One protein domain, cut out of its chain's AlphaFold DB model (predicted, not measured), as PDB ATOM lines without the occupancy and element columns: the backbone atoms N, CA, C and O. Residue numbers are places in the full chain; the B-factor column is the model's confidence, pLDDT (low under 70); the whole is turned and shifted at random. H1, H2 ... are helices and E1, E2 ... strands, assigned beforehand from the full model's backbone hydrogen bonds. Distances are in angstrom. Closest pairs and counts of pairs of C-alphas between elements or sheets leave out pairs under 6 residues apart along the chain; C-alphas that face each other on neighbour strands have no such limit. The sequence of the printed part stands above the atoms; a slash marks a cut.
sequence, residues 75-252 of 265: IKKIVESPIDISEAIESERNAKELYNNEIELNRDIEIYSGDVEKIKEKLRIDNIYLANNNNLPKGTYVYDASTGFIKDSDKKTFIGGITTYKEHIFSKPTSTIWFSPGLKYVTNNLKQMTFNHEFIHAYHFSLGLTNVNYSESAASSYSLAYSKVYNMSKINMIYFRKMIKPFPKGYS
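AT A GLANCE: This is residues 75 to 252 of the 265 residues of an uncharacterized protein of Apibacter mensalis (UniProt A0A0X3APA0). A strongly twisted sheet of six strands has three helices, H4, H5 and H6, running up and down side by side, with H4 packed along one face and H5 next to it over the edge strand E1. Two more helices, H1 and H2, make a corner near the opposite edge, at E2, while the hairpin E3 and E4 continues the sheet where E5 bends. The printed part has 178 residues, mixed in class, in the order E1 H1 H2 E2 E3 E4 E5 E6 H3 H4 H5 H6; the sheet is branched and mixed. It is compact, with a radius of gyration of the C-alphas of 15.3 A, and spans 51 by 34 by 33 A, only just elongated.

HOW THE PARTS SIT: E5, residues 158 to 166, bends by 50 degrees at residue 161. On one side of it lies E1, residues 75 to 83, antiparallel, with N 79 and O 163 2.8 A apart. On the other side lie E4, residues 149 to 152, antiparallel, N 159 to O 150 2.8 A, and E6, residues 174 to 179, antiparallel, N 162 to O 178 2.8 A. E3, residues 141 to 144, forms a hairpin with E4, N 142 to O 151 2.9 A; E2, residues 125 to 130, is parallel to E6, N 126 to O 175 2.8 A. E3, E4, E5 and E6 form a meander, each strand the antiparallel neighbour of the one before. H4, residues 188 to 206, is the hub; it runs along the strands over E5 and E6, height 8.2 A, closest C-alphas Ser 175 and Ala 202, 5.7 A. H5, residues 212 to 229, on the same face over E1, touches H4 at a shallow tilt of 28 degrees, opposite ways, His 197 to Ala 219 being the closest C-alphas, 5.1 A. H6, residues 234 to 243, touches H5 at a shallow tilt of 26 degrees, opposite ways, closest C-alphas Ser 220 and Phe 240, 5.0 A. H1, residues 102 to 112, and H2, residues 116 to 123, touch only at the corner, with only just 3 pairs of C-alphas within 8 A, the closest Glu 110 and Val 116, 5.8 A. H3, residues 181 to 185, only grazes the sheet. Each O i to N i+4 pair is within hydrogen-bond range in H1, H2, H4, H5 and H6; H3 has 0 of 1, but 2 of 2 O i to N i+3 pairs.

IN THESE COORDINATES: E1 begins at C-alpha 75, (-33.478, -41.748, 40.027), and is 23.2 A long; E5 is 24.4 A, H4 26.5 A and H5 25.5 A. H6 ends at C-alpha 243, (-34.191, -48.172, 18.200).

THE WHOLE: Glu 92 and Phe 170 have the C-alphas farthest apart, 51.7 A. The printed part has no cut, and the link E1 to H1, residues 84 to 101, is long. The mean pLDDT of the printed part is 84.2, with residues 82 to 96 among those under 70.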
ATOM      1  N   ILE A  75     -32.869 -41.575  41.348       62.38
ATOM      2  CA  ILE A  75     -33.478 -41.748  40.027       62.38
ATOM      3  C   ILE A  75     -32.480 -42.535  39.182       62.38
ATOM      4  O   ILE A  75     -31.371 -42.072  38.923       62.38
ATOM      5  N   LYS A  76     -32.827 -43.771  38.834       66.56
ATOM      6  CA  LYS A  76     -31.804 -44.715  38.386       66.56
ATOM      7  C   LYS A  76     -31.484 -44.623  36.915       66.56
ATOM      8  O   LYS A  76     -30.356 -44.941  36.549       66.56
ATOM      9  N   LYS A  77     -32.463 -44.265  36.082       72.50
ATOM     10  CA  LYS A  77     -32.289 -44.144  34.635       72.50
ATOM     11  C   LYS A  77     -33.301 -43.183  34.041       72.50
ATOM     12  O   LYS A  77     -34.395 -43.008  34.580       72.50
ATOM     13  N   ILE A  78     -32.887 -42.619  32.920       70.81
ATOM     14  CA  ILE A  78     -33.636 -41.685  32.103       70.81
ATOM     15  C   ILE A  78     -33.925 -42.374  30.768       70.81
ATOM     16  O   ILE A  78     -33.048 -43.048  30.224       70.81
ATOM     17  N   VAL A  79     -35.160 -42.254  30.295       78.94
ATOM     18  CA  VAL A  79     -35.581 -42.640  28.949       78.94
ATOM     19  C   VAL A  79     -36.181 -41.417  28.273       78.94
ATOM     20  O   VAL A  79     -36.756 -40.575  28.959       78.94
ATOM     21  N   GLU A  80     -35.979 -41.287  26.969       76.88
ATOM     22  CA  GLU A  80     -36.283 -40.075  26.213       76.88
ATOM     23  C   GLU A  80     -37.138 -40.415  24.994       76.88
ATOM     24  O   GLU A  80     -36.796 -41.336  24.260       76.88
ATOM     25  N   SER A  81     -38.189 -39.632  24.733       72.94
ATOM     26  CA  SER A  81     -38.891 -39.633  23.446       72.94
ATOM     27  C   SER A  81     -38.299 -38.548  22.545       72.94
ATOM     28  O   SER A  81     -38.718 -37.386  22.617       72.94
ATOM     29  N   PRO A  82     -37.351 -38.878  21.661       67.56
ATOM     30  CA  PRO A  82     -36.842 -37.951  20.663       67.56
ATOM     31  C   PRO A  82     -37.934 -37.609  19.649       67.56
ATOM     32  O   PRO A  82     -38.795 -38.427  19.318       67.56
ATOM     33  N   ILE A  83     -37.879 -36.383  19.145       63.06
ATOM     34  CA  ILE A  83     -38.834 -35.849  18.185       63.06
ATOM     35  C   ILE A  83     -38.089 -35.145  17.059       63.06
ATOM     36  O   ILE A  83     -37.280 -34.247  17.295       63.06
ATOM     37  N   ASP A  84     -38.435 -35.496  15.823       64.88
ATOM     38  CA  ASP A  84     -38.149 -34.642  14.679       64.88
ATOM     39  C   ASP A  84     -39.252 -33.587  14.517       64.88
ATOM     40  O   ASP A  84     -40.419 -33.912  14.272       64.88
ATOM     41  N   ILE A  85     -38.869 -32.318  14.665       62.41
ATOM     42  CA  ILE A  85     -39.765 -31.165  14.535       62.41
ATOM     43  C   ILE A  85     -39.756 -30.549  13.125       62.41
ATOM     44  O   ILE A  85     -40.506 -29.606  12.887       62.41
ATOM     45  N   SER A  86     -38.935 -31.053  12.195       57.06
ATOM     46  CA  SER A  86     -38.744 -30.457  10.859       57.06
ATOM     47  C   SER A  86     -40.013 -30.433   9.998       57.06
ATOM     48  O   SER A  86     -40.203 -29.503   9.221       57.06
ATOM     49  N   GLU A  87     -40.911 -31.403  10.189       50.41
ATOM     50  CA  GLU A  87     -42.207 -31.506   9.496       50.41
ATOM     51  C   GLU A  87     -43.414 -31.288  10.433       50.41
ATOM     52  O   GLU A  87     -44.559 -31.326   9.989       50.41
ATOM     53  N   ALA A  88     -43.184 -31.109  11.740       51.56
ATOM     54  CA  ALA A  88     -44.232 -31.188  12.763       51.56
ATOM     55  C   ALA A  88     -44.730 -29.842  13.293       51.56
ATOM     56  O   ALA A  88     -45.704 -29.811  14.049       51.56
ATOM     57  N   ILE A  89     -44.044 -28.757  12.941       54.84
ATOM     58  CA  ILE A  89     -44.486 -27.400  13.246       54.84
ATOM     59  C   ILE A  89     -45.686 -27.132  12.341       54.84
ATOM     60  O   ILE A  89     -45.542 -27.176  11.121       54.84
ATOM     61  N   GLU A  90     -46.857 -26.858  12.920       53.62
ATOM     62  CA  GLU A  90     -47.945 -26.239  12.160       53.62
ATOM     63  C   GLU A  90     -47.419 -24.908  11.615       53.62
ATOM     64  O   GLU A  90     -47.317 -23.907  12.324       53.62
ATOM     65  N   SER A  91     -46.978 -24.929  10.359       44.22
ATOM     66  CA  SER A  91     -46.393 -23.782   9.692       44.22
ATOM     67  C   SER A  91     -47.408 -22.632   9.677       44.22
ATOM     68  O   SER A  91     -48.485 -22.739   9.093       44.22
ATOM     69  N   GLU A  92     -47.014 -21.528  10.310       45.47
ATOM     70  CA  GLU A  92     -47.423 -20.150  10.006       45.47
ATOM     71  C   GLU A  92     -48.790 -19.617  10.477       45.47
ATOM     72  O   GLU A  92     -49.040 -18.434  10.252       45.47
ATOM     73  N   ARG A  93     -49.660 -20.366  11.176       44.97
ATOM     74  CA  ARG A  93     -50.958 -19.792  11.634       44.97
ATOM     75  C   ARG A  93     -51.108 -19.481  13.115       44.97
ATOM     76  O   ARG A  93     -51.926 -18.631  13.449       44.97
ATOM     77  N   ASN A  94     -50.299 -20.079  13.979       44.66
ATOM     78  CA  ASN A  94     -50.285 -19.753  15.400       44.66
ATOM     79  C   ASN A  94     -48.872 -19.295  15.761       44.66
ATOM     80  O   ASN A  94     -47.894 -19.968  15.430       44.66
ATOM     81  N   ALA A  95     -48.745 -18.136  16.414       55.31
ATOM     82  CA  ALA A  95     -47.504 -17.788  17.100       55.31
ATOM     83  C   ALA A  95     -47.066 -19.004  17.931       55.31
ATOM     84  O   ALA A  95     -47.935 -19.668  18.487       55.31
ATOM     85  N   LYS A  96     -45.761 -19.321  17.970       67.12
ATOM     86  CA  LYS A  96     -45.216 -20.470  18.719       67.12
ATOM     87  C   LYS A  96     -45.726 -20.444  20.161       67.12
ATOM     88  O   LYS A  96     -45.139 -19.787  21.017       67.12
ATOM     89  N   GLU A  97     -46.833 -21.128  20.412       81.50
ATOM     90  CA  GLU A  97     -47.476 -21.129  21.711       81.50
ATOM     91  C   GLU A  97     -46.914 -22.317  22.473       81.50
ATOM     92  O   GLU A  97     -47.045 -23.463  22.044       81.50
ATOM     93  N   LEU A  98     -46.234 -22.038  23.579       88.50
ATOM     94  CA  LEU A  98     -45.764 -23.059  24.504       88.50
ATOM     95  C   LEU A  98     -46.885 -23.400  25.484       88.50
ATOM     96  O   LEU A  98     -47.767 -22.573  25.744       88.50
ATOM     97  N   TYR A  99     -46.867 -24.609  26.045       90.69
ATOM     98  CA  TYR A  99     -47.653 -24.846  27.255       90.69
ATOM     99  C   TYR A  99     -47.204 -23.858  28.329       90.69
ATOM    100  O   TYR A  99     -46.012 -23.737  28.605       90.69
ATOM    101  N   ASN A 100     -48.161 -23.150  28.922       89.38
ATOM    102  CA  ASN A 100     -47.859 -22.149  29.945       89.38
ATOM    103  C   ASN A 100     -47.772 -22.760  31.350       89.38
ATOM    104  O   ASN A 100     -47.179 -22.169  32.249       89.38
ATOM    105  N   ASN A 101     -48.417 -23.909  31.558       90.56
ATOM    106  CA  ASN A 101     -48.540 -24.585  32.846       90.56
ATOM    107  C   ASN A 101     -48.951 -26.056  32.659       90.56
ATOM    108  O   ASN A 101     -49.387 -26.470  31.581       90.56
ATOM    109  N   GLU A 102     -48.859 -26.838  33.734       91.62
ATOM    110  CA  GLU A 102     -49.238 -28.252  33.755       91.62
ATOM    111  C   GLU A 102     -50.741 -28.489  33.539       91.62
ATOM    112  O   GLU A 102     -51.118 -29.574  33.109       91.62
ATOM    113  N   ILE A 103     -51.615 -27.503  33.789       94.38
ATOM    114  CA  ILE A 103     -53.066 -27.650  33.565       94.38
ATOM    115  C   ILE A 103     -53.355 -27.775  32.065       94.38
ATOM    116  O   ILE A 103     -54.133 -28.636  31.655       94.38
ATOM    117  N   GLU A 104     -52.721 -26.944  31.233       94.81
ATOM    118  CA  GLU A 104     -52.845 -27.039  29.774       94.81
ATOM    119  C   GLU A 104     -52.275 -28.359  29.239       94.81
ATOM    120  O   GLU A 104     -52.920 -29.018  28.425       94.81
ATOM    121  N   LEU A 105     -51.101 -28.767  29.733       95.06
ATOM    122  CA  LEU A 105     -50.481 -30.044  29.376       95.06
ATOM    123  C   LEU A 105     -51.394 -31.225  29.739       95.06
ATOM    124  O   LEU A 105     -51.655 -32.083  28.899       95.06
ATOM    125  N   ASN A 106     -51.912 -31.254  30.968       94.94
ATOM    126  CA  ASN A 106     -52.788 -32.325  31.439       94.94
ATOM    127  C   ASN A 106     -54.088 -32.384  30.637       94.94
ATOM    128  O   ASN A 106     -54.530 -33.477  30.299       94.94
ATOM    129  N   ARG A 107     -54.658 -31.239  30.242       96.62
ATOM    130  CA  ARG A 107     -55.831 -31.210  29.358       96.62
ATOM    131  C   ARG A 107     -55.551 -31.896  28.017       96.62
ATOM    132  O   ARG A 107     -56.368 -32.692  27.558       96.62
ATOM    133  N   ASP A 108     -54.403 -31.632  27.398       95.88
ATOM    134  CA  ASP A 108     -54.029 -32.305  26.150       95.88
ATOM    135  C   ASP A 108     -53.770 -33.805  26.379       95.88
ATOM    136  O   ASP A 108     -54.198 -34.634  25.572       95.88
ATOM    137  N   ILE A 109     -53.156 -34.190  27.501       97.38
ATOM    138  CA  ILE A 109     -53.016 -35.605  27.870       97.38
ATOM    139  C   ILE A 109     -54.396 -36.270  28.014       97.38
ATOM    140  O   ILE A 109     -54.587 -37.368  27.494       97.38
ATOM    141  N   GLU A 110     -55.384 -35.619  28.628       96.94
ATOM    142  CA  GLU A 110     -56.749 -36.152  28.761       96.94
ATOM    143  C   GLU A 110     -57.430 -36.394  27.410       96.94
ATOM    144  O   GLU A 110     -58.035 -37.454  27.163       96.94
ATOM    145  N   ILE A 111     -57.294 -35.421  26.509       96.19
ATOM    146  CA  ILE A 111     -57.833 -35.490  25.152       96.19
ATOM    147  C   ILE A 111     -57.206 -36.679  24.414       96.19
ATOM    148  O   ILE A 111     -57.934 -37.567  23.947       96.19
ATOM    149  N   TYR A 112     -55.873 -36.730  24.367       95.44
ATOM    150  CA  TYR A 112     -55.132 -37.633  23.485       95.44
ATOM    151  C   TYR A 112     -54.825 -39.005  24.092       95.44
ATOM    152  O   TYR A 112     -54.817 -39.998  23.375       95.44
ATOM    153  N   SER A 113     -54.626 -39.097  25.402       95.62
ATOM    154  CA  SER A 113     -54.165 -40.320  26.084       95.62
ATOM    155  C   SER A 113     -55.166 -40.850  27.112       95.62
ATOM    156  O   SER A 113     -55.132 -42.034  27.435       95.62
ATOM    157  N   GLY A 114     -56.120 -40.033  27.564       95.81
ATOM    158  CA  GLY A 114     -57.149 -40.424  28.534       95.81
ATOM    159  C   GLY A 114     -56.924 -39.832  29.924       95.81
ATOM    160  O   GLY A 114     -56.011 -39.044  30.124       95.81
ATOM    161  N   ASP A 115     -57.788 -40.199  30.869       97.00
ATOM    162  CA  ASP A 115     -57.852 -39.634  32.226       97.00
ATOM    163  C   ASP A 115     -56.484 -39.634  32.936       97.00
ATOM    164  O   ASP A 115     -55.954 -40.692  33.280       97.00
ATOM    165  N   VAL A 116     -55.925 -38.440  33.161       96.00
ATOM    166  CA  VAL A 116     -54.570 -38.245  33.698       96.00
ATOM    167  C   VAL A 116     -54.405 -38.851  35.086       96.00
ATOM    168  O   VAL A 116     -53.376 -39.471  35.362       96.00
ATOM    169  N   GLU A 117     -55.399 -38.724  35.963       96.19
ATOM    170  CA  GLU A 117     -55.293 -39.242  37.327       96.19
ATOM    171  C   GLU A 117     -55.371 -40.767  37.341       96.19
ATOM    172  O   GLU A 117     -54.564 -41.424  38.005       96.19
ATOM    173  N   LYS A 118     -56.244 -41.355  36.515       96.75
ATOM    174  CA  LYS A 118     -56.275 -42.810  36.322       96.75
ATOM    175  C   LYS A 118     -54.961 -43.328  35.734       96.75
ATOM    176  O   LYS A 118     -54.476 -44.381  36.152       96.75
ATOM    177  N   ILE A 119     -54.379 -42.613  34.771       97.56
ATOM    178  CA  ILE A 119     -53.078 -42.952  34.183       97.56
ATOM    179  C   ILE A 119     -52.000 -42.932  35.265       97.56
ATOM    180  O   ILE A 119     -51.285 -43.922  35.427       97.56
ATOM    181  N   LYS A 120     -51.916 -41.854  36.050       97.31
ATOM    182  CA  LYS A 120     -50.934 -41.729  37.132       97.31
ATOM    183  C   LYS A 120     -51.071 -42.841  38.163       97.31
ATOM    184  O   LYS A 120     -50.074 -43.470  38.510       97.31
ATOM    185  N   GLU A 121     -52.294 -43.146  38.587       96.44
ATOM    186  CA  GLU A 121     -52.569 -44.223  39.539       96.44
ATOM    187  C   GLU A 121     -52.130 -45.590  38.985       96.44
ATOM    188  O   GLU A 121     -51.344 -46.305  39.612       96.44
ATOM    189  N   LYS A 122     -52.609 -45.961  37.789       96.56
ATOM    190  CA  LYS A 122     -52.373 -47.296  37.216       96.56
ATOM    191  C   LYS A 122     -50.930 -47.510  36.778       96.56
ATOM    192  O   LYS A 122     -50.437 -48.631  36.887       96.56
ATOM    193  N   LEU A 123     -50.259 -46.459  36.310       96.88
ATOM    194  CA  LEU A 123     -48.867 -46.510  35.860       96.88
ATOM    195  C   LEU A 123     -47.869 -46.113  36.952       96.88
ATOM    196  O   LEU A 123     -46.669 -46.088  36.693       96.88
ATOM    197  N   ARG A 124     -48.340 -45.840  38.178       96.00
ATOM    198  CA  ARG A 124     -47.507 -45.454  39.328       96.00
ATOM    199  C   ARG A 124     -46.611 -44.245  39.020       96.00
ATOM    200  O   ARG A 124     -45.413 -44.263  39.303       96.00
ATOM    201  N   ILE A 125     -47.188 -43.214  38.409       96.25
ATOM    202  CA  ILE A 125     -46.498 -41.957  38.108       96.25
ATOM    203  C   ILE A 125     -46.705 -41.010  39.288       96.25
ATOM    204  O   ILE A 125     -47.834 -40.617  39.578       96.25
ATOM    205  N   ASP A 126     -45.612 -40.631  39.945       92.94
ATOM    206  CA  ASP A 126     -45.640 -39.696  41.067       92.94
ATOM    207  C   ASP A 126     -45.944 -38.281  40.562       92.94
ATOM    208  O   ASP A 126     -46.774 -37.578  41.133       92.94
ATOM    209  N   ASN A 127     -45.283 -37.864  39.474       92.56
ATOM    210  CA  ASN A 127     -45.434 -36.521  38.922       92.56
ATOM    211  C   ASN A 127     -45.311 -36.495  37.394       92.56
ATOM    212  O   ASN A 127     -44.499 -37.212  36.802       92.56
ATOM    213  N   ILE A 128     -46.090 -35.602  36.782       95.38
ATOM    214  CA  ILE A 128     -45.947 -35.161  35.395       95.38
ATOM    215  C   ILE A 128     -45.652 -33.666  35.456       95.38
ATOM    216  O   ILE A 128     -46.454 -32.904  35.993       95.38
ATOM    217  N   TYR A 129     -44.499 -33.264  34.939       94.69
ATOM    218  CA  TYR A 129     -44.042 -31.883  34.951       94.69
ATOM    219  C   TYR A 129     -43.950 -31.313  33.551       94.69
ATOM    220  O   TYR A 129     -43.642 -32.011  32.581       94.69
ATOM    221  N   LEU A 130     -44.106 -29.998  33.489       93.25
ATOM    222  CA  LEU A 130     -43.658 -29.235  32.350       93.25
ATOM    223  C   LEU A 130     -42.161 -28.918  32.499       93.25
ATOM    224  O   LEU A 130     -41.729 -28.376  33.518       93.25
ATOM    225  N   ALA A 131     -41.350 -29.277  31.507       91.12
ATOM    226  CA  ALA A 131     -39.902 -29.104  31.563       91.12
ATOM    227  C   ALA A 131     -39.483 -27.627  31.552       91.12
ATOM    228  O   ALA A 131     -39.982 -26.828  30.760       91.12
ATOM    229  N   ASN A 132     -38.516 -27.279  32.401       88.44
ATOM    230  CA  ASN A 132     -37.860 -25.976  32.418       88.44
ATOM    231  C   ASN A 132     -36.401 -26.092  32.899       88.44
ATOM    232  O   ASN A 132     -35.933 -27.162  33.288       88.44
ATOM    233  N   ASN A 133     -35.681 -24.968  32.908       84.50
ATOM    234  CA  ASN A 133     -34.267 -24.903  33.306       84.50
ATOM    235  C   ASN A 133     -33.971 -25.407  34.730       84.50
ATOM    236  O   ASN A 133     -32.831 -25.760  35.020       84.50
ATOM    237  N   ASN A 134     -34.963 -25.417  35.621       85.38
ATOM    238  CA  ASN A 134     -34.763 -25.658  37.049       85.38
ATOM    239  C   ASN A 134     -35.222 -27.047  37.502       85.38
ATOM    240  O   ASN A 134     -34.785 -27.506  38.557       85.38
ATOM    241  N   ASN A 135     -36.116 -27.700  36.754       85.56
ATOM    242  CA  ASN A 135     -36.739 -28.955  37.181       85.56
ATOM    243  C   ASN A 135     -36.298 -30.189  36.388       85.56
ATOM    244  O   ASN A 135     -36.677 -31.294  36.774       85.56
ATOM    245  N   LEU A 136     -35.520 -30.026  35.315       83.19
ATOM    246  CA  LEU A 136     -35.011 -31.161  34.552       83.19
ATOM    247  C   LEU A 136     -34.036 -32.015  35.378       83.19
ATOM    248  O   LEU A 136     -33.283 -31.484  36.204       83.19
ATOM    249  N   PRO A 137     -33.992 -33.339  35.133       75.12
ATOM    250  CA  PRO A 137     -32.939 -34.189  35.670       75.12
ATOM    251  C   PRO A 137     -31.553 -33.633  35.307       75.12
ATOM    252  O   PRO A 137     -31.241 -33.431  34.133       75.12
ATOM    253  N   LYS A 138     -30.716 -33.378  36.321       67.75
ATOM    254  CA  LYS A 138     -29.354 -32.854  36.130       67.75
ATOM    255  C   LYS A 138     -28.504 -33.848  35.330       67.75
ATOM    256  O   LYS A 138     -28.537 -35.043  35.617       67.75
ATOM    257  N   GLY A 139     -27.702 -33.351  34.389       70.00
ATOM    258  CA  GLY A 139     -26.795 -34.168  33.581       70.00
ATOM    259  C   GLY A 139     -26.794 -33.745  32.116       70.00
ATOM    260  O   GLY A 139     -26.527 -32.587  31.811       70.00
ATOM    261  N   THR A 140     -27.095 -34.689  31.226       71.50
ATOM    262  CA  THR A 140     -27.003 -34.574  29.759       71.50
ATOM    263  C   THR A 140     -28.173 -33.841  29.104       71.50
ATOM    264  O   THR A 140     -28.253 -33.789  27.883       71.50
ATOM    265  N   TYR A 141     -29.115 -33.299  29.876       81.69
ATOM    266  CA  TYR A 141     -30.303 -32.648  29.330       81.69
ATOM    267  C   TYR A 141     -30.294 -31.164  29.634       81.69
ATOM    268  O   TYR A 141     -30.089 -30.743  30.771       81.69
ATOM    269  N   VAL A 142     -30.559 -30.374  28.601       86.38
ATOM    270  CA  VAL A 142     -30.698 -28.926  28.701       86.38
ATOM    271  C   VAL A 142     -32.053 -28.515  28.154       86.38
ATOM    272  O   VAL A 142     -32.534 -29.066  27.165       86.38
ATOM    273  N   TYR A 143     -32.682 -27.542  28.802       86.75
ATOM    274  CA  TYR A 143     -33.900 -26.938  28.287       86.75
ATOM    275  C   TYR A 143     -33.537 -25.817  27.310       86.75
ATOM    276  O   TYR A 143     -32.784 -24.902  27.643       86.75
ATOM    277  N   ASP A 144     -34.071 -25.882  26.094       85.06
ATOM    278  CA  ASP A 144     -33.943 -24.813  25.114       85.06
ATOM    279  C   ASP A 144     -35.148 -23.877  25.204       85.06
ATOM    280  O   ASP A 144     -36.198 -24.121  24.609       85.06
ATOM    281  N   ALA A 145     -34.971 -22.758  25.905       83.62
ATOM    282  CA  ALA A 145     -36.014 -21.752  26.077       83.62
ATOM    283  C   ALA A 145     -36.506 -21.125  24.758       83.62
ATOM    284  O   ALA A 145     -37.620 -20.610  24.721       83.62
ATOM    285  N   SER A 146     -35.718 -21.167  23.675       79.75
ATOM    286  CA  SER A 146     -36.114 -20.580  22.384       79.75
ATOM    287  C   SER A 146     -37.131 -21.430  21.620       79.75
ATOM    288  O   SER A 146     -37.910 -20.916  20.815       79.75
ATOM    289  N   THR A 147     -37.119 -22.740  21.865       79.31
ATOM    290  CA  THR A 147     -38.018 -23.709  21.230       79.31
ATOM    291  C   THR A 147     -38.994 -24.326  22.229       79.31
ATOM    292  O   THR A 147     -39.988 -24.922  21.838       79.31
ATOM    293  N   GLY A 148     -38.745 -24.188  23.529       85.94
ATOM    294  CA  GLY A 148     -39.513 -24.866  24.564       85.94
ATOM    295  C   GLY A 148     -39.306 -26.381  24.577       85.94
ATOM    296  O   GLY A 148     -40.119 -27.095  25.159       85.94
ATOM    297  N   PHE A 149     -38.253 -26.885  23.930       86.31
ATOM    298  CA  PHE A 149     -37.930 -28.306  23.895       86.31
ATOM    299  C   PHE A 149     -36.728 -28.639  24.769       86.31
ATOM    300  O   PHE A 149     -35.805 -27.846  24.946       86.31
ATOM    301  N   ILE A 150     -36.719 -29.864  25.275       86.56
ATOM    302  CA  ILE A 150     -35.540 -30.462  25.884       86.56
ATOM    303  C   ILE A 150     -34.569 -30.868  24.770       86.56
ATOM    304  O   ILE A 150     -34.980 -31.309  23.694       86.56
ATOM    305  N   LYS A 151     -33.272 -30.728  25.027       82.56
ATOM    306  CA  LYS A 151     -32.197 -31.222  24.172       82.56
ATOM    307  C   LYS A 151     -31.284 -32.131  24.966       82.56
ATOM    308  O   LYS A 151     -30.923 -31.821  26.100       82.56
ATOM    309  N   ASP A 152     -30.864 -33.207  24.322       75.00
ATOM    310  CA  ASP A 152     -29.661 -33.922  24.727       75.00
ATOM    311  C   ASP A 152     -28.446 -33.041  24.381       75.00
ATOM    312  O   ASP A 152     -28.305 -32.592  23.233       75.00
ATOM    313  N   SER A 153     -27.601 -32.768  25.379       66.38
ATOM    314  CA  SER A 153     -26.398 -31.938  25.274       66.38
ATOM    315  C   SER A 153     -25.451 -32.419  24.179       66.38
ATOM    316  O   SER A 153     -24.773 -31.601  23.557       66.38
ATOM    317  N   ASP A 154     -25.461 -33.723  23.892       65.38
ATOM    318  CA  ASP A 154     -24.504 -34.376  23.006       65.38
ATOM    319  C   ASP A 154     -25.110 -34.652  21.624       65.38
ATOM    320  O   ASP A 154     -24.419 -34.583  20.604       65.38
ATOM    321  N   LYS A 155     -26.418 -34.941  21.557       59.59
ATOM    322  CA  LYS A 155     -27.066 -35.424  20.323       59.59
ATOM    323  C   LYS A 155     -27.768 -34.350  19.489       59.59
ATOM    324  O   LYS A 155     -28.324 -34.689  18.444       59.59
ATOM    325  N   LYS A 156     -27.793 -33.079  19.925       63.66
ATOM    326  CA  LYS A 156     -28.508 -31.953  19.263       63.66
ATOM    327  C   LYS A 156     -29.945 -32.292  18.816       63.66
ATOM    328  O   LYS A 156     -30.466 -31.684  17.884       63.66
ATOM    329  N   THR A 157     -30.572 -33.276  19.453       68.75
ATOM    330  CA  THR A 157     -31.890 -33.801  19.085       68.75
ATOM    331  C   THR A 157     -32.919 -33.218  20.040       68.75
ATOM    332  O   THR A 157     -32.651 -33.113  21.239       68.75
ATOM    333  N   PHE A 158     -34.074 -32.813  19.512       78.88
ATOM    334  CA  PHE A 158     -35.182 -32.362  20.343       78.88
ATOM    335  C   PHE A 158     -35.865 -33.559  20.994       78.88
ATOM    336  O   PHE A 158     -36.077 -34.592  20.363       78.88
ATOM    337  N   ILE A 159     -36.207 -33.409  22.263       82.31
ATOM    338  CA  ILE A 159     -36.833 -34.442  23.076       82.31
ATOM    339  C   ILE A 159     -38.199 -33.926  23.504       82.31
ATOM    340  O   ILE A 159     -38.318 -32.840  24.068       82.31
ATOM    341  N   GLY A 160     -39.245 -34.689  23.210       82.00
ATOM    342  CA  GLY A 160     -40.614 -34.359  23.593       82.00
ATOM    343  C   GLY A 160     -40.933 -34.684  25.038       82.00
ATOM    344  O   GLY A 160     -41.665 -33.937  25.682       82.00
ATOM    345  N   GLY A 161     -40.374 -35.781  25.537       88.62
ATOM    346  CA  GLY A 161     -40.630 -36.283  26.872       88.62
ATOM    347  C   GLY A 161     -39.415 -36.982  27.459       88.62
ATOM    348  O   GLY A 161     -38.543 -37.465  26.736       88.62
ATOM    349  N   ILE A 162     -39.350 -36.985  28.783       90.38
ATOM    350  CA  ILE A 162     -38.372 -37.736  29.553       90.38
ATOM    351  C   ILE A 162     -39.102 -38.497  30.647       90.38
ATOM    352  O   ILE A 162     -39.737 -37.871  31.496       90.38
ATOM    353  N   THR A 163     -38.924 -39.813  30.702       92.81
ATOM    354  CA  THR A 163     -39.390 -40.642  31.814       92.81
ATOM    355  C   THR A 163     -38.224 -41.141  32.640       92.81
ATOM    356  O   THR A 163     -37.243 -41.694  32.141       92.81
ATOM    357  N   THR A 164     -38.364 -41.020  33.953       90.31
ATOM    358  CA  THR A 164     -37.441 -41.621  34.906       90.31
ATOM    359  C   THR A 164     -38.164 -42.552  35.861       90.31
ATOM    360  O   THR A 164     -39.389 -42.500  35.978       90.31
ATOM    361  N   TYR A 165     -37.413 -43.408  36.555       87.50
ATOM    362  CA  TYR A 165     -37.974 -44.235  37.618       87.50
ATOM    363  C   TYR A 165     -37.139 -44.218  38.894       87.50
ATOM    364  O   TYR A 165     -35.903 -44.161  38.878       87.50
ATOM    365  N   LYS A 166     -37.854 -44.336  40.012       84.12
ATOM    366  CA  LYS A 166     -37.313 -44.518  41.352       84.12
ATOM    367  C   LYS A 166     -37.665 -45.914  41.842       84.12
ATOM    368  O   LYS A 166     -38.832 -46.297  41.885       84.12
ATOM    369  N   GLU A 167     -36.647 -46.690  42.201       78.06
ATOM    370  CA  GLU A 167     -36.865 -47.988  42.836       78.06
ATOM    371  C   GLU A 167     -37.224 -47.831  44.313       78.06
ATOM    372  O   GLU A 167     -36.687 -46.980  45.027       78.06
ATOM    373  N   HIS A 168     -38.085 -48.731  44.774       68.81
ATOM    374  CA  HIS A 168     -38.464 -48.874  46.171       68.81
ATOM    375  C   HIS A 168     -38.088 -50.279  46.642       68.81
ATOM    376  O   HIS A 168     -38.078 -51.223  45.858       68.81
ATOM    377  N   ILE A 169     -37.754 -50.426  47.924       63.78
ATOM    378  CA  ILE A 169     -37.256 -51.702  48.474       63.78
ATOM    379  C   ILE A 169     -38.371 -52.746  48.558       63.78
ATOM    380  O   ILE A 169     -38.147 -53.920  48.288       63.78
ATOM    381  N   PHE A 170     -39.575 -52.304  48.917       72.88
ATOM    382  CA  PHE A 170     -40.718 -53.176  49.197       72.88
ATOM    383  C   PHE A 170     -41.896 -52.932  48.252       72.88
ATOM    384  O   PHE A 170     -43.003 -53.404  48.499       72.88
ATOM    385  N   SER A 171     -41.696 -52.163  47.184       75.50
ATOM    386  CA  SER A 171     -42.755 -51.869  46.225       75.50
ATOM    387  C   SER A 171     -42.200 -51.702  44.819       75.50
ATOM    388  O   SER A 171     -40.999 -51.535  44.602       75.50
ATOM    389  N   LYS A 172     -43.096 -51.794  43.835       83.25
ATOM    390  CA  LYS A 172     -42.726 -51.589  42.437       83.25
ATOM    391  C   LYS A 172     -42.276 -50.139  42.218       83.25
ATOM    392  O   LYS A 172     -42.794 -49.253  42.915       83.25
ATOM    393  N   PRO A 173     -41.367 -49.894  41.255       87.38
ATOM    394  CA  PRO A 173     -40.909 -48.553  40.924       87.38
ATOM    395  C   PRO A 173     -42.053 -47.561  40.709       87.38
ATOM    396  O   PRO A 173     -43.165 -47.945  40.332       87.38
ATOM    397  N   THR A 174     -41.756 -46.292  40.961       90.50
ATOM    398  CA  THR A 174     -42.599 -45.164  40.554       90.50
ATOM    399  C   THR A 174     -41.874 -44.338  39.506       90.50
ATOM    400  O   THR A 174     -40.641 -44.381  39.426       90.50
ATOM    401  N   SER A 175     -42.634 -43.614  38.691       94.38
ATOM    402  CA  SER A 175     -42.103 -42.813  37.591       94.38
ATOM    403  C   SER A 175     -42.330 -41.322  37.779       94.38
ATOM    404  O   SER A 175     -43.332 -40.902  38.349       94.38
ATOM    405  N   THR A 176     -41.419 -40.531  37.225       93.88
ATOM    406  CA  THR A 176     -41.611 -39.091  37.021       93.88
ATOM    407  C   THR A 176     -41.381 -38.788  35.554       93.88
ATOM    408  O   THR A 176     -40.407 -39.288  34.982       93.88
ATOM    409  N   ILE A 177     -42.270 -37.988  34.966       95.12
ATOM    410  CA  ILE A 177     -42.239 -37.636  33.548       95.12
ATOM    411  C   ILE A 177     -42.118 -36.120  33.399       95.12
ATOM    412  O   ILE A 177     -42.811 -35.374  34.086       95.12
ATOM    413  N   TRP A 178     -41.262 -35.668  32.486       94.81
ATOM    414  CA  TRP A 178     -41.159 -34.272  32.068       94.81
ATOM    415  C   TRP A 178     -41.512 -34.171  30.596       94.81
ATOM    416  O   TRP A 178     -40.893 -34.847  29.780       94.81
ATOM    417  N   PHE A 179     -42.457 -33.307  30.249       95.00
ATOM    418  CA  PHE A 179     -42.792 -33.014  28.860       95.00
ATOM    419  C   PHE A 179     -42.290 -31.634  28.449       95.00
ATOM    420  O   PHE A 179     -42.309 -30.685  29.234       95.00
ATOM    421  N   SER A 180     -41.866 -31.518  27.196       91.25
ATOM    422  CA  SER A 180     -41.432 -30.263  26.592       91.25
ATOM    423  C   SER A 180     -42.613 -29.306  26.363       91.25
ATOM    424  O   SER A 180     -43.553 -29.683  25.660       91.25
ATOM    425  N   PRO A 181     -42.564 -28.051  26.853       91.81
ATOM    426  CA  PRO A 181     -43.528 -27.001  26.505       91.81
ATOM    427  C   PRO A 181     -43.801 -26.824  25.015       91.81
ATOM    428  O   PRO A 181     -44.935 -26.538  24.628       91.81
ATOM    429  N   GLY A 182     -42.781 -27.025  24.181       86.38
ATOM    430  CA  GLY A 182     -42.872 -26.916  22.728       86.38
ATOM    431  C   GLY A 182     -43.768 -27.966  22.074       86.38
ATOM    432  O   GLY A 182     -44.130 -27.814  20.910       86.38
ATOM    433  N   LEU A 183     -44.200 -28.998  22.811       88.44
ATOM    434  CA  LEU A 183     -45.184 -29.951  22.304       88.44
ATOM    435  C   LEU A 183     -46.519 -29.288  21.939       88.44
ATOM    436  O   LEU A 183     -47.212 -29.787  21.058       88.44
ATOM    437  N   LYS A 184     -46.883 -28.164  22.565       88.62
ATOM    438  CA  LYS A 184     -48.170 -27.503  22.310       88.62
ATOM    439  C   LYS A 184     -48.367 -27.120  20.845       88.62
ATOM    440  O   LYS A 184     -49.471 -27.301  20.332       88.62
ATOM    441  N   TYR A 185     -47.306 -26.656  20.182       83.12
ATOM    442  CA  TYR A 185     -47.347 -26.196  18.793       83.12
ATOM    443  C   TYR A 185     -47.008 -27.283  17.760       83.12
ATOM    444  O   TYR A 185     -46.879 -26.978  16.571       83.12
ATOM    445  N   VAL A 186     -46.846 -28.543  18.182       79.69
ATOM    446  CA  VAL A 186     -46.725 -29.657  17.235       79.69
ATOM    447  C   VAL A 186     -48.082 -30.277  16.912       79.69
ATOM    448  O   VAL A 186     -49.052 -30.129  17.656       79.69
ATOM    449  N   THR A 187     -48.140 -31.036  15.815       83.69
ATOM    450  CA  THR A 187     -49.359 -31.760  15.421       83.69
ATOM    451  C   THR A 187     -49.918 -32.648  16.543       83.69
ATOM    452  O   THR A 187     -49.180 -33.288  17.298       83.69
ATOM    453  N   ASN A 188     -51.245 -32.763  16.602       89.44
ATOM    454  CA  ASN A 188     -51.943 -33.585  17.600       89.44
ATOM    455  C   ASN A 188     -51.493 -35.054  17.592       89.44
ATOM    456  O   ASN A 188     -51.320 -35.656  18.651       89.44
ATOM    457  N   ASN A 189     -51.225 -35.610  16.408       87.94
ATOM    458  CA  ASN A 189     -50.719 -36.976  16.267       87.94
ATOM    459  C   ASN A 189     -49.349 -37.144  16.934       87.94
ATOM    460  O   ASN A 189     -49.107 -38.146  17.605       87.94
ATOM    461  N   LEU A 190     -48.465 -36.154  16.792       83.38
ATOM    462  CA  LEU A 190     -47.153 -36.189  17.422       83.38
ATOM    463  C   LEU A 190     -47.242 -36.014  18.942       83.38
ATOM    464  O   LEU A 190     -46.526 -36.713  19.661       83.38
ATOM    465  N   LYS A 191     -48.156 -35.167  19.440       88.81
ATOM    466  CA  LYS A 191     -48.447 -35.064  20.882       88.81
ATOM    467  C   LYS A 191     -48.869 -36.411  21.456       88.81
ATOM    468  O   LYS A 191     -48.220 -36.914  22.370       88.81
ATOM    469  N   GLN A 192     -49.893 -37.034  20.870       93.56
ATOM    470  CA  GLN A 192     -50.409 -38.322  21.337       93.56
ATOM    471  C   GLN A 192     -49.342 -39.422  21.306       93.56
ATOM    472  O   GLN A 192     -49.192 -40.169  22.272       93.56
ATOM    473  N   MET A 193     -48.572 -39.512  20.217       90.69
ATOM    474  CA  MET A 193     -47.481 -40.479  20.111       90.69
ATOM    475  C   MET A 193     -46.441 -40.275  21.218       90.69
ATOM    476  O   MET A 193     -46.026 -41.250  21.835       90.69
ATOM    477  N   THR A 194     -46.060 -39.024  21.488       90.81
ATOM    478  CA  THR A 194     -45.069 -38.676  22.519       90.81
ATOM    479  C   THR A 194     -45.576 -39.012  23.917       90.81
ATOM    480  O   THR A 194     -44.877 -39.675  24.677       90.81
ATOM    481  N   PHE A 195     -46.809 -38.622  24.257       95.38
ATOM    482  CA  PHE A 195     -47.403 -38.945  25.557       95.38
ATOM    483  C   PHE A 195     -47.450 -40.455  25.788       95.38
ATOM    484  O   PHE A 195     -46.982 -40.949  26.812       95.38
ATOM    485  N   ASN A 196     -47.939 -41.202  24.799       96.06
ATOM    486  CA  ASN A 196     -48.044 -42.650  24.902       96.06
ATOM    487  C   ASN A 196     -46.671 -43.335  24.940       96.06
ATOM    488  O   ASN A 196     -46.531 -44.331  25.643       96.06
ATOM    489  N   HIS A 197     -45.654 -42.806  24.253       94.94
ATOM    490  CA  HIS A 197     -44.277 -43.301  24.352       94.94
ATOM    491  C   HIS A 197     -43.770 -43.232  25.801       94.94
ATOM    492  O   HIS A 197     -43.342 -44.244  26.357       94.94
ATOM    493  N   GLU A 198     -43.937 -42.083  26.461       96.56
ATOM    494  CA  GLU A 198     -43.563 -41.919  27.871       96.56
ATOM    495  C   GLU A 198     -44.402 -42.791  28.818       96.56
ATOM    496  O   GLU A 198     -43.881 -43.413  29.748       96.56
ATOM    497  N   PHE A 199     -45.703 -42.936  28.557       97.81
ATOM    498  CA  PHE A 199     -46.555 -43.817  29.359       97.81
ATOM    499  C   PHE A 199     -46.218 -45.300  29.194       97.81
ATOM    500  O   PHE A 199     -46.389 -46.064  30.144       97.81
ATOM    501  N   ILE A 200     -45.678 -45.724  28.051       96.81
ATOM    502  CA  ILE A 200     -45.158 -47.086  27.880       96.81
ATOM    503  C   ILE A 200     -43.946 -47.318  28.794       96.81
ATOM    504  O   ILE A 200     -43.845 -48.384  29.407       96.81
ATOM    505  N   HIS A 201     -43.061 -46.329  28.960       94.62
ATOM    506  CA  HIS A 201     -41.977 -46.415  29.945       94.62
ATOM    507  C   HIS A 201     -42.513 -46.554  31.364       94.62
ATOM    508  O   HIS A 201     -42.156 -47.504  32.067       94.62
ATOM    509  N   ALA A 202     -43.414 -45.655  31.766       96.25
ATOM    510  CA  ALA A 202     -44.032 -45.702  33.087       96.25
ATOM    511  C   ALA A 202     -44.746 -47.041  33.335       96.25
ATOM    512  O   ALA A 202     -44.577 -47.646  34.391       96.25
ATOM    513  N   TYR A 203     -45.454 -47.574  32.336       96.88
ATOM    514  CA  TYR A 203     -46.082 -48.889  32.403       96.88
ATOM    515  C   TYR A 203     -45.073 -50.003  32.693       96.88
ATOM    516  O   TYR A 203     -45.265 -50.763  33.644       96.88
ATOM    517  N   HIS A 204     -43.968 -50.088  31.950       94.31
ATOM    518  CA  HIS A 204     -42.943 -51.098  32.214       94.31
ATOM    519  C   HIS A 204     -42.356 -50.961  33.620       94.31
ATOM    520  O   HIS A 204     -42.258 -51.950  34.354       94.31
ATOM    521  N   PHE A 205     -42.038 -49.742  34.051       93.44
ATOM    522  CA  PHE A 205     -41.512 -49.508  35.394       93.44
ATOM    523  C   PHE A 205     -42.529 -49.854  36.484       93.44
ATOM    524  O   PHE A 205     -42.159 -50.491  37.471       93.44
ATOM    525  N   SER A 206     -43.818 -49.585  36.260       93.69
ATOM    526  CA  SER A 206     -44.911 -49.972  37.158       93.69
ATOM    527  C   SER A 206     -45.043 -51.487  37.330       93.69
ATOM    528  O   SER A 206     -45.578 -51.949  38.336       93.69
ATOM    529  N   LEU A 207     -44.534 -52.277  36.377       91.88
ATOM    530  CA  LEU A 207     -44.470 -53.736  36.437       91.88
ATOM    531  C   LEU A 207     -43.159 -54.265  37.042       91.88
ATOM    532  O   LEU A 207     -43.041 -55.468  37.254       91.88
ATOM    533  N   GLY A 208     -42.196 -53.391  37.350       88.44
ATOM    534  CA  GLY A 208     -40.845 -53.765  37.783       88.44
ATOM    535  C   GLY A 208     -39.885 -54.080  36.629       88.44
ATOM    536  O   GLY A 208     -38.787 -54.582  36.858       88.44
ATOM    537  N   LEU A 209     -40.273 -53.782  35.388       90.75
ATOM    538  CA  LEU A 209     -39.498 -54.064  34.183       90.75
ATOM    539  C   LEU A 209     -38.504 -52.923  33.892       90.75
ATOM    540  O   LEU A 209     -38.739 -52.063  33.050       90.75
ATOM    541  N   THR A 210     -37.355 -52.918  34.569       86.06
ATOM    542  CA  THR A 210     -36.409 -51.778  34.590       86.06
ATOM    543  C   THR A 210     -35.299 -51.799  33.524       86.06
ATOM    544  O   THR A 210     -34.436 -50.914  33.495       86.06
ATOM    545  N   ASN A 211     -35.284 -52.777  32.609       86.44
ATOM    546  CA  ASN A 211     -34.382 -52.752  31.453       86.44
ATOM    547  C   ASN A 211     -34.806 -51.674  30.439       86.44
ATOM    548  O   ASN A 211     -35.724 -51.867  29.641       86.44
ATOM    549  N   VAL A 212     -34.086 -50.551  30.458       85.56
ATOM    550  CA  VAL A 212     -34.337 -49.391  29.593       85.56
ATOM    551  C   VAL A 212     -34.218 -49.717  28.110       85.56
ATOM    552  O   VAL A 212     -35.044 -49.248  27.347       85.56
ATOM    553  N   ASN A 213     -33.291 -50.581  27.690       85.06
ATOM    554  CA  ASN A 213     -33.150 -50.915  26.267       85.06
ATOM    555  C   ASN A 213     -34.381 -51.659  25.730       85.06
ATOM    556  O   ASN A 213     -34.792 -51.445  24.592       85.06
ATOM    557  N   TYR A 214     -34.975 -52.536  26.544       91.38
ATOM    558  CA  TYR A 214     -36.211 -53.228  26.175       91.38
ATOM    559  C   TYR A 214     -37.414 -52.296  26.227       91.38
ATOM    560  O   TYR A 214     -38.246 -52.342  25.326       91.38
ATOM    561  N   SER A 215     -37.480 -51.424  27.235       92.31
ATOM    562  CA  SER A 215     -38.551 -50.436  27.314       92.31
ATOM    563  C   SER A 215     -38.515 -49.450  26.151       92.31
ATOM    564  O   SER A 215     -39.564 -49.166  25.590       92.31
ATOM    565  N   GLU A 216     -37.331 -48.960  25.790       87.81
ATOM    566  CA  GLU A 216     -37.096 -48.083  24.643       87.81
ATOM    567  C   GLU A 216     -37.486 -48.764  23.347       87.81
ATOM    568  O   GLU A 216     -38.284 -48.247  22.575       87.81
ATOM    569  N   SER A 217     -37.019 -49.992  23.143       88.25
ATOM    570  CA  SER A 217     -37.403 -50.743  21.960       88.25
ATOM    571  C   SER A 217     -38.917 -50.956  21.858       88.25
ATOM    572  O   SER A 217     -39.468 -50.935  20.756       88.25
ATOM    573  N   ALA A 218     -39.596 -51.207  22.975       92.44
ATOM    574  CA  ALA A 218     -41.039 -51.378  22.994       92.44
ATOM    575  C   ALA A 218     -41.773 -50.063  22.699       92.44
ATOM    576  O   ALA A 218     -42.636 -50.048  21.819       92.44
ATOM    577  N   ALA A 219     -41.399 -48.965  23.354       90.81
ATOM    578  CA  ALA A 219     -41.971 -47.641  23.118       90.81
ATOM    579  C   ALA A 219     -41.720 -47.166  21.674       90.81
ATOM    580  O   ALA A 219     -42.648 -46.760  20.978       90.81
ATOM    581  N   SER A 220     -40.506 -47.360  21.153       88.19
ATOM    582  CA  SER A 220     -40.160 -47.119  19.750       88.19
ATOM    583  C   SER A 220     -40.942 -48.017  18.777       88.19
ATOM    584  O   SER A 220     -41.310 -47.572  17.690       88.19
ATOM    585  N   SER A 221     -41.260 -49.267  19.142       94.25
ATOM    586  CA  SER A 221     -42.111 -50.130  18.302       94.25
ATOM    587  C   SER A 221     -43.544 -49.609  18.185       94.25
ATOM    588  O   SER A 221     -44.113 -49.644  17.093       94.25
ATOM    589  N   TYR A 222     -44.088 -49.068  19.279       94.31
ATOM    590  CA  TYR A 222     -45.361 -48.355  19.278       94.31
ATOM    591  C   TYR A 222     -45.273 -47.092  18.414       94.31
ATOM    592  O   TYR A 222     -46.069 -46.939  17.490       94.31
ATOM    593  N   SER A 223     -44.269 -46.235  18.634       89.38
ATOM    594  CA  SER A 223     -44.108 -44.983  17.885       89.38
ATOM    595  C   SER A 223     -43.944 -45.220  16.382       89.38
ATOM    596  O   SER A 223     -44.500 -44.479  15.571       89.38
ATOM    597  N   LEU A 224     -43.256 -46.296  15.979       88.44
ATOM    598  CA  LEU A 224     -43.162 -46.707  14.578       88.44
ATOM    599  C   LEU A 224     -44.518 -47.149  14.011       88.44
ATOM    600  O   LEU A 224     -44.855 -46.778  12.886       88.44
ATOM    601  N   ALA A 225     -45.279 -47.961  14.748       92.31
ATOM    602  CA  ALA A 225     -46.611 -48.390  14.324       92.31
ATOM    603  C   ALA A 225     -47.558 -47.188  14.190       92.31
ATOM    604  O   ALA A 225     -48.217 -47.036  13.163       92.31
ATOM    605  N   TYR A 226     -47.536 -46.286  15.173       90.94
ATOM    606  CA  TYR A 226     -48.314 -45.053  15.187       90.94
ATOM    607  C   TYR A 226     -47.960 -44.160  13.994       90.94
ATOM    608  O   TYR A 226     -48.832 -43.769  13.219       90.94
ATOM    609  N   SER A 227     -46.662 -43.934  13.769       86.38
ATOM    610  CA  SER A 227     -46.162 -43.137  12.643       86.38
ATOM    611  C   SER A 227     -46.634 -43.671  11.289       86.38
ATOM    612  O   SER A 227     -46.955 -42.883  10.404       86.38
ATOM    613  N   LYS A 228     -46.716 -44.998  11.121       90.00
ATOM    614  CA  LYS A 228     -47.231 -45.619   9.890       90.00
ATOM    615  C   LYS A 228     -48.729 -45.396   9.704       90.00
ATOM    616  O   LYS A 228     -49.145 -45.079   8.597       90.00
ATOM    617  N   VAL A 229     -49.525 -45.565  10.763       93.31
ATOM    618  CA  VAL A 229     -50.988 -45.394  10.704       93.31
ATOM    619  C   VAL A 229     -51.360 -43.954  10.359       93.31
ATOM    620  O   VAL A 229     -52.253 -43.727   9.550       93.31
ATOM    621  N   TYR A 230     -50.636 -42.988  10.923       88.25
ATOM    622  CA  TYR A 230     -50.908 -41.561  10.739       88.25
ATOM    623  C   TYR A 230     -50.053 -40.896   9.653       88.25
ATOM    624  O   TYR A 230     -50.045 -39.671   9.558       88.25
ATOM    625  N   ASN A 231     -49.346 -41.687   8.837       87.25
ATOM    626  CA  ASN A 231     -48.499 -41.221   7.735       87.25
ATOM    627  C   ASN A 231     -47.544 -40.074   8.136       87.25
ATOM    628  O   ASN A 231     -47.418 -39.071   7.436       87.25
ATOM    629  N   MET A 232     -46.904 -40.215   9.298       80.50
ATOM    630  CA  MET A 232     -45.937 -39.244   9.819       80.50
ATOM    631  C   MET A 232     -44.614 -39.305   9.035       80.50
ATOM    632  O   MET A 232     -44.383 -40.240   8.264       80.50
ATOM    633  N   SER A 233     -43.724 -38.329   9.259       71.81
ATOM    634  CA  SER A 233     -42.436 -38.214   8.554       71.81
ATOM    635  C   SER A 233     -41.675 -39.539   8.445       71.81
ATOM    636  O   SER A 233     -41.516 -40.295   9.416       71.81
ATOM    637  N   LYS A 234     -41.100 -39.784   7.262       74.44
ATOM    638  CA  LYS A 234     -40.185 -40.912   7.034       74.44
ATOM    639  C   LYS A 234     -38.969 -40.861   7.957       74.44
ATOM    640  O   LYS A 234     -38.459 -41.925   8.307       74.44
ATOM    641  N   ILE A 235     -38.527 -39.674   8.372       70.19
ATOM    642  CA  ILE A 235     -37.380 -39.517   9.272       70.19
ATOM    643  C   ILE A 235     -37.707 -40.105  10.650       70.19
ATOM    644  O   ILE A 235     -36.958 -40.958  11.131       70.19
ATOM    645  N   ASN A 236     -38.873 -39.770  11.214       64.69
ATOM    646  CA  ASN A 236     -39.372 -40.358  12.464       64.69
ATOM    647  C   ASN A 236     -39.463 -41.891  12.373       64.69
ATOM    648  O   ASN A 236     -38.978 -42.609  13.248       64.69
ATOM    649  N   MET A 237     -40.003 -42.422  11.272       76.56
ATOM    650  CA  MET A 237     -40.086 -43.875  11.071       76.56
ATOM    651  C   MET A 237     -38.707 -44.551  11.001       76.56
ATOM    652  O   MET A 237     -38.519 -45.629  11.570       76.56
ATOM    653  N   ILE A 238     -37.735 -43.947  10.309       72.56
ATOM    654  CA  ILE A 238     -36.360 -44.465  10.238       72.56
ATOM    655  C   ILE A 238     -35.714 -44.443  11.623       72.56
ATOM    656  O   ILE A 238     -35.045 -45.411  11.989       72.56
ATOM    657  N   TYR A 239     -35.923 -43.366  12.383       75.62
ATOM    658  CA  TYR A 239     -35.408 -43.227  13.737       75.62
ATOM    659  C   TYR A 239     -35.922 -44.354  14.640       75.62
ATOM    660  O   TYR A 239     -35.128 -45.170  15.111       75.62
ATOM    661  N   PHE A 240     -37.245 -44.486  14.793       79.75
ATOM    662  CA  PHE A 240     -37.830 -45.506  15.668       79.75
ATOM    663  C   PHE A 240     -37.439 -46.917  15.241       79.75
ATOM    664  O   PHE A 240     -37.113 -47.758  16.075       79.75
ATOM    665  N   ARG A 241     -37.366 -47.183  13.931       82.62
ATOM    666  CA  ARG A 241     -36.930 -48.488  13.422       82.62
ATOM    667  C   ARG A 241     -35.518 -48.870  13.876       82.62
ATOM    668  O   ARG A 241     -35.283 -50.051  14.106       82.62
ATOM    669  N   LYS A 242     -34.592 -47.913  14.004       78.69
ATOM    670  CA  LYS A 242     -33.218 -48.170  14.480       78.69
ATOM    671  C   LYS A 242     -33.156 -48.482  15.977       78.69
ATOM    672  O   LYS A 242     -32.247 -49.189  16.408       78.69
ATOM    673  N   MET A 243     -34.108 -47.967  16.750       78.81
ATOM    674  CA  MET A 243     -34.191 -48.172  18.200       78.81
ATOM    675  C   MET A 243     -34.806 -49.531  18.563       78.81
ATOM    676  O   MET A 243     -34.546 -50.062  19.644       78.81
ATOM    677  N   ILE A 244     -35.577 -50.133  17.651       87.56
ATOM    678  CA  ILE A 244     -36.238 -51.420  17.877       87.56
ATOM    679  C   ILE A 244     -35.229 -52.576  17.832       87.56
ATOM    680  O   ILE A 244     -34.576 -52.841  16.823       87.56
ATOM    681  N   LYS A 245     -35.167 -53.321  18.933       90.00
ATOM    682  CA  LYS A 245     -34.434 -54.571  19.140       90.00
ATOM    683  C   LYS A 245     -35.401 -55.643  19.674       90.00
ATOM    684  O   LYS A 245     -36.478 -55.315  20.156       90.00
ATOM    685  N   PRO A 246     -35.070 -56.941  19.623       94.06
ATOM    686  CA  PRO A 246     -35.896 -57.951  20.278       94.06
ATOM    687  C   PRO A 246     -36.041 -57.674  21.784       94.06
ATOM    688  O   PRO A 246     -35.048 -57.408  22.466       94.06
ATOM    689  N   PHE A 247     -37.267 -57.759  22.305       92.69
ATOM    690  CA  PHE A 247     -37.573 -57.610  23.729       92.69
ATOM    691  C   PHE A 247     -38.538 -58.707  24.216       92.69
ATOM    692  O   PHE A 247     -39.322 -59.235  23.423       92.69
ATOM    693  N   PRO A 248     -38.507 -59.077  25.512       94.31
ATOM    694  CA  PRO A 248     -39.413 -60.082  26.071       94.31
ATOM    695  C   PRO A 248     -40.887 -59.657  26.008       94.31
ATOM    696  O   PRO A 248     -41.195 -58.481  26.176       94.31
ATOM    697  N   LYS A 249     -41.819 -60.618  25.901       94.12
ATOM    698  CA  LYS A 249     -43.277 -60.358  25.830       94.12
ATOM    699  C   LYS A 249     -43.813 -59.459  26.957       94.12
ATOM    700  O   LYS A 249     -44.765 -58.720  26.737       94.12
ATOM    701  N   GLY A 250     -43.194 -59.498  28.140       93.56
ATOM    702  CA  GLY A 250     -43.550 -58.628  29.267       93.56
ATOM    703  C   GLY A 250     -43.421 -57.126  28.970       93.56
ATOM    704  O   GLY A 250     -44.153 -56.343  29.560       93.56
ATOM    705  N   TYR A 251     -42.559 -56.740  28.023       94.38
ATOM    706  CA  TYR A 251     -42.382 -55.361  27.546       94.38
ATOM    707  C   TYR A 251     -43.349 -54.981  26.409       94.38
ATOM    708  O   TYR A 251     -43.158 -53.983  25.726       94.38
ATOM    709  N   SER A 252     -44.368 -55.790  26.115       94.50
ATOM    710  CA  SER A 252     -45.352 -55.405  25.106       94.50
ATOM    711  C   SER A 252     -46.259 -54.288  25.627       94.50
ATOM    712  O   SER A 252     -46.872 -54.417  26.686       94.50
TER     713      SER A 252